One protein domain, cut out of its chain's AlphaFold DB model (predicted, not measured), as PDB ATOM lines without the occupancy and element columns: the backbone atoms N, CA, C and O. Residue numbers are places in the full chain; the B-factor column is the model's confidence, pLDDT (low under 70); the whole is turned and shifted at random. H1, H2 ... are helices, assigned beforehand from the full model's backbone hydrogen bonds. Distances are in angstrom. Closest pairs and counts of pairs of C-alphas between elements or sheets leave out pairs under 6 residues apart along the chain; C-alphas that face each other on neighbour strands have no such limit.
ATOM      1  N   ILE A   2      72.977 236.646 319.421       71.25
ATOM      2  CA  ILE A   2      74.333 237.181 319.648       71.25
ATOM      3  C   ILE A   2      74.521 238.393 318.720       71.25
ATOM      4  O   ILE A   2      74.310 238.249 317.514       71.25
ATOM      5  N   PRO A   3      74.892 239.576 319.242       88.69
ATOM      6  CA  PRO A   3      75.160 240.758 318.431       88.69
ATOM      7  C   PRO A   3      76.157 240.464 317.306       88.69
ATOM      8  O   PRO A   3      77.170 239.797 317.523       88.69
ATOM      9  N   ARG A   4      75.910 241.003 316.104       86.81
ATOM     10  CA  ARG A   4      76.799 240.829 314.935       86.81
ATOM     11  C   ARG A   4      78.255 241.201 315.246       86.81
ATOM     12  O   ARG A   4      79.168 240.533 314.767       86.81
ATOM     13  N   LEU A   5      78.462 242.197 316.111       85.62
ATOM     14  CA  LEU A   5      79.779 242.606 316.600       85.62
ATOM     15  C   LEU A   5      80.493 241.496 317.392       85.62
ATOM     16  O   LEU A   5      81.670 241.242 317.162       85.62
ATOM     17  N   LEU A   6      79.787 240.784 318.273       85.50
ATOM     18  CA  LEU A   6      80.365 239.690 319.063       85.50
ATOM     19  C   LEU A   6      80.746 238.489 318.187       85.50
ATOM     20  O   LEU A   6      81.774 237.857 318.422       85.50
ATOM     21  N   LEU A   7      79.965 238.204 317.139       85.31
ATOM     22  CA  LEU A   7      80.314 237.176 316.151       85.31
ATOM     23  C   LEU A   7      81.552 237.565 315.333       85.31
ATOM     24  O   LEU A   7      82.407 236.716 315.090       85.31
ATOM     25  N   PHE A   8      81.667 238.834 314.938       87.25
ATOM     26  CA  PHE A   8      82.856 239.353 314.265       87.25
ATOM     27  C   PHE A   8      84.101 239.238 315.155       87.25
ATOM     28  O   PHE A   8      85.095 238.652 314.731       87.25
ATOM     29  N   LEU A   9      84.030 239.707 316.408       86.75
ATOM     30  CA  LEU A   9      85.144 239.636 317.358       86.75
ATOM     31  C   LEU A   9      85.570 238.192 317.633       86.75
ATOM     32  O   LEU A   9      86.759 237.894 317.598       86.75
ATOM     33  N   ARG A  10      84.621 237.266 317.820       87.69
ATOM     34  CA  ARG A  10      84.935 235.844 318.024       87.69
ATOM     35  C   ARG A  10      85.693 235.246 316.836       87.69
ATOM     36  O   ARG A  10      86.646 234.502 317.047       87.69
ATOM     37  N   LYS A  11      85.320 235.602 315.600       89.31
ATOM     38  CA  LYS A  11      86.020 235.147 314.386       89.31
ATOM     39  C   LYS A  11      87.465 235.649 314.305       89.31
ATOM     40  O   LYS A  11      88.284 234.984 313.689       89.31
ATOM     41  N   ARG A  12      87.815 236.769 314.952       90.00
ATOM     42  CA  ARG A  12      89.197 237.287 314.989       90.00
ATOM     43  C   ARG A  12      90.148 236.464 315.860       90.00
ATOM     44  O   ARG A  12      91.352 236.621 315.717       90.00
ATOM     45  N   PHE A  13      89.637 235.570 316.705       91.31
ATOM     46  CA  PHE A  13      90.452 234.659 317.520       91.31
ATOM     47  C   PHE A  13      90.534 233.234 316.951       91.31
ATOM     48  O   PHE A  13      91.143 232.363 317.571       91.31
ATOM     49  N   ASP A  14      89.940 232.992 315.780       89.81
ATOM     50  CA  ASP A  14      89.990 231.703 315.089       89.81
ATOM     51  C   ASP A  14      91.419 231.398 314.610       89.81
ATOM     52  O   ASP A  14      92.018 232.191 313.888       89.81
ATOM     53  N   LYS A  15      91.990 230.268 315.032       90.44
ATOM     54  CA  LYS A  15      93.372 229.884 314.709       90.44
ATOM     55  C   LYS A  15      93.487 229.143 313.378       90.44
ATOM     56  O   LYS A  15      94.576 229.113 312.810       90.44
ATOM     57  N   ASP A  16      92.386 228.568 312.905       87.75
ATOM     58  CA  ASP A  16      92.363 227.647 311.771       87.75
ATOM     59  C   ASP A  16      92.124 228.395 310.453       87.75
ATOM     60  O   ASP A  16      92.595 227.983 309.392       87.75
ATOM     61  N   ALA A  17      91.456 229.550 310.518       85.44
ATOM     62  CA  ALA A  17      91.291 230.456 309.388       85.44
ATOM     63  C   ALA A  17      92.350 231.571 309.396       85.44
ATOM     64  O   ALA A  17      92.476 232.312 310.370       85.44
ATOM     65  N   PHE A  18      93.039 231.793 308.265       83.50
ATOM     66  CA  PHE A  18      93.975 232.921 308.122       83.50
ATOM     67  C   PHE A  18      93.312 234.266 308.454       83.50
ATOM     68  O   PHE A  18      93.920 235.107 309.105       83.50
ATOM     69  N   THR A  19      92.042 234.445 308.079       88.50
ATOM     70  CA  THR A  19      91.253 235.661 308.338       88.50
ATOM     71  C   THR A  19      90.904 235.890 309.816       88.50
ATOM     72  O   THR A  19      90.382 236.958 310.149       88.50
ATOM     73  N   GLY A  20      91.190 234.928 310.698       91.44
ATOM     74  CA  GLY A  20      91.000 235.027 312.140       91.44
ATOM     75  C   GLY A  20      92.222 235.586 312.868       91.44
ATOM     76  O   GLY A  20      92.636 236.729 312.643       91.44
ATOM     77  N   LEU A  21      92.790 234.791 313.771       89.94
ATOM     78  CA  LEU A  21      93.922 235.144 314.622       89.94
ATOM     79  C   LEU A  21      95.195 235.456 313.820       89.94
ATOM     80  O   LEU A  21      95.815 236.469 314.143       89.94
ATOM     81  N   PRO A  22      95.581 234.699 312.770       89.00
ATOM     82  CA  PRO A  22      96.784 235.006 311.994       89.00
ATOM     83  C   PRO A  22      96.745 236.406 311.371       89.00
ATOM     84  O   PRO A  22      97.665 237.191 311.587       89.00
ATOM     85  N   LEU A  23      95.657 236.761 310.679       90.44
ATOM     86  CA  LEU A  23      95.474 238.101 310.120       90.44
ATOM     87  C   LEU A  23      95.367 239.161 311.221       90.44
ATOM     88  O   LEU A  23      95.838 240.274 311.030       90.44
ATOM     89  N   THR A  24      94.777 238.848 312.378       91.19
ATOM     90  CA  THR A  24      94.728 239.789 313.512       91.19
ATOM     91  C   THR A  24      96.113 240.118 314.035       91.19
ATOM     92  O   THR A  24      96.438 241.293 314.172       91.19
ATOM     93  N   ILE A  25      96.931 239.098 314.282       92.00
ATOM     94  CA  ILE A  25      98.308 239.274 314.736       92.00
ATOM     95  C   ILE A  25      99.109 240.011 313.664       92.00
ATOM     96  O   ILE A  25      99.779 240.986 313.982       92.00
ATOM     97  N   PHE A  26      98.993 239.604 312.398       89.81
ATOM     98  CA  PHE A  26      99.683 240.258 311.288       89.81
ATOM     99  C   PHE A  26      99.323 241.745 311.186       89.81
ATOM    100  O   PHE A  26     100.217 242.584 311.152       89.81
ATOM    101  N   SER A  27      98.032 242.089 311.201       92.38
ATOM    102  CA  SER A  27      97.579 243.482 311.160       92.38
ATOM    103  C   SER A  27      98.032 244.277 312.384       92.38
ATOM    104  O   SER A  27      98.454 245.416 312.232       92.38
ATOM    105  N   ALA A  28      97.980 243.696 313.586       93.88
ATOM    106  CA  ALA A  28      98.438 244.369 314.799       93.88
ATOM    107  C   ALA A  28      99.946 244.656 314.751       93.88
ATOM    108  O   ALA A  28     100.361 245.784 314.996       93.88
ATOM    109  N   VAL A  29     100.756 243.664 314.372       93.12
ATOM    110  CA  VAL A  29     102.210 243.814 314.211       93.12
ATOM    111  C   VAL A  29     102.536 244.842 313.127       93.12
ATOM    112  O   VAL A  29     103.368 245.716 313.352       93.12
ATOM    113  N   PHE A  30     101.842 244.795 311.987       92.56
ATOM    114  CA  PHE A  30     102.000 245.782 310.919       92.56
ATOM    115  C   PHE A  30     101.698 247.205 311.404       92.56
ATOM    116  O   PHE A  30     102.486 248.109 311.152       92.56
ATOM    117  N   LEU A  31     100.599 247.411 312.138       94.94
ATOM    118  CA  LEU A  31     100.244 248.724 312.684       94.94
ATOM    119  C   LEU A  31     101.249 249.213 313.732       94.94
ATOM    120  O   LEU A  31     101.541 250.404 313.770       94.94
ATOM    121  N   ILE A  32     101.807 248.316 314.548       95.00
ATOM    122  CA  ILE A  32     102.870 248.657 315.505       95.00
ATOM    123  C   ILE A  32     104.134 249.103 314.766       95.00
ATOM    124  O   ILE A  32     104.711 250.128 315.128       95.00
ATOM    125  N   PHE A  33     104.552 248.384 313.720       92.75
ATOM    126  CA  PHE A  33     105.719 248.778 312.927       92.75
ATOM    127  C   PHE A  33     105.479 250.077 312.169       92.75
ATOM    128  O   PHE A  33     106.324 250.962 312.221       92.75
ATOM    129  N   LEU A  34     104.310 250.242 311.549       93.06
ATOM    130  CA  LEU A  34     103.942 251.480 310.868       93.06
ATOM    131  C   LEU A  34     103.901 252.668 311.839       93.06
ATOM    132  O   LEU A  34     104.418 253.735 311.523       93.06
ATOM    133  N   GLY A  35     103.328 252.482 313.030       94.00
ATOM    134  CA  GLY A  35     103.286 253.503 314.075       94.00
ATOM    135  C   GLY A  35     104.676 253.860 314.600       94.00
ATOM    136  O   GLY A  35     104.991 255.037 314.742       94.00
ATOM    137  N   THR A  36     105.532 252.860 314.828       92.44
ATOM    138  CA  THR A  36     106.930 253.073 315.237       92.44
ATOM    139  C   THR A  36     107.711 253.816 314.154       92.44
ATOM    140  O   THR A  36     108.379 254.799 314.457       92.44
ATOM    141  N   PHE A  37     107.578 253.404 312.890       93.25
ATOM    142  CA  PHE A  37     108.208 254.060 311.745       93.25
ATOM    143  C   PHE A  37     107.765 255.521 311.610       93.25
ATOM    144  O   PHE A  37     108.599 256.418 311.480       93.25
ATOM    145  N   ALA A  38     106.456 255.777 311.696       92.81
ATOM    146  CA  ALA A  38     105.905 257.127 311.656       92.81
ATOM    147  C   ALA A  38     106.407 257.977 312.835       92.81
ATOM    148  O   ALA A  38     106.786 259.126 312.634       92.81
ATOM    149  N   GLY A  39     106.473 257.402 314.040       93.25
ATOM    150  CA  GLY A  39     106.995 258.075 315.228       93.25
ATOM    151  C   GLY A  39     108.484 258.416 315.124       93.25
ATOM    152  O   GLY A  39     108.878 259.520 315.484       93.25
ATOM    153  N   ILE A  40     109.309 257.509 314.587       92.50
ATOM    154  CA  ILE A  40     110.731 257.778 314.313       92.50
ATOM    155  C   ILE A  40     110.863 258.881 313.261       92.50
ATOM    156  O   ILE A  40     111.632 259.818 313.459       92.50
ATOM    157  N   THR A  41     110.092 258.797 312.175       92.19
ATOM    158  CA  THR A  41     110.111 259.789 311.089       92.19
ATOM    159  C   THR A  41     109.757 261.183 311.607       92.19
ATOM    160  O   THR A  41     110.490 262.135 311.350       92.19
ATOM    161  N   ASP A  42     108.676 261.303 312.383       91.94
ATOM    162  CA  ASP A  42     108.273 262.562 313.015       91.94
ATOM    163  C   ASP A  42     109.360 263.092 313.957       91.94
ATOM    164  O   ASP A  42     109.755 264.256 313.888       91.94
ATOM    165  N   ALA A  43     109.915 262.223 314.797       91.75
ATOM    166  CA  ALA A  43     110.891 262.629 315.791       91.75
ATOM    167  C   ALA A  43     112.262 262.998 315.191       91.75
ATOM    168  O   ALA A  43     112.930 263.872 315.735       91.75
ATOM    169  N   ILE A  44     112.676 262.430 314.057       90.88
ATOM    170  CA  ILE A  44     113.882 262.883 313.340       90.88
ATOM    171  C   ILE A  44     113.722 264.328 312.847       90.88
ATOM    172  O   ILE A  44     114.689 265.088 312.851       90.88
ATOM    173  N   VAL A  45     112.515 264.710 312.422       88.56
ATOM    174  CA  VAL A  45     112.237 266.049 311.881       88.56
ATOM    175  C   VAL A  45     111.998 267.062 313.002       88.56
ATOM    176  O   VAL A  45     112.479 268.191 312.930       88.56
ATOM    177  N   ASN A  46     111.280 266.660 314.052       89.38
ATOM    178  CA  ASN A  46     110.724 267.580 315.044       89.38
ATOM    179  C   ASN A  46     111.368 267.480 316.439       89.38
ATOM    180  O   ASN A  46     111.121 268.342 317.284       89.38
ATOM    181  N   SER A  47     112.195 266.464 316.721       90.50
ATOM    182  CA  SER A  47     112.750 266.222 318.063       90.50
ATOM    183  C   SER A  47     114.273 266.336 318.124       90.50
ATOM    184  O   SER A  47     115.021 265.458 317.693       90.50
TER     185      SER A  47
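Overview. This is residues 2 to 47 of the 205 residues of the protein "acidPPc domain-containing protein" of Candidatus Taylorbacteria bacterium (UniProt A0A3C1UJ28). Two helices, a short one and a long one, make a wide L: H1 is the short limb, a loop turns the corner, and H2 sticks out from there with residues 27 to 46 standing free. The printed part has 46 residues, with two named helices in the order H1, H2 and no named strand, an all-helix class. It is extended, with a radius of gyration of the C-alphas of 15.7 A and spans of 48 by 22 by 9 A.

Arrangement. Start at H1, residues 4 to 11, and pass the short link of 9 residues to H2, residues 21 to 46. The helices are close but not clearly touching; their closest C-alphas, those of Lys 11 and Leu 21, are 7.9 A apart. Their lines stand about perpendicular, at 85 degrees. In H1 and H2 every O i to N i+4 pair is within hydrogen-bond range.

Along the chain. Find C-alpha 4 at (76.799, 240.829, 314.935); from there H1 runs 10.8 A to C-alpha 11. Look next at C-alpha 21, at (93.922, 235.144, 314.622), where H2 begins; it runs 36.5 A to C-alpha 46 at (110.724, 267.580, 315.044).

Size, cuts and confidence. The two C-alphas farthest apart, those of Ile 2 and Val 45, are 48.3 A apart. The printed part has no cut, and no printed residue has a pLDDT under 70.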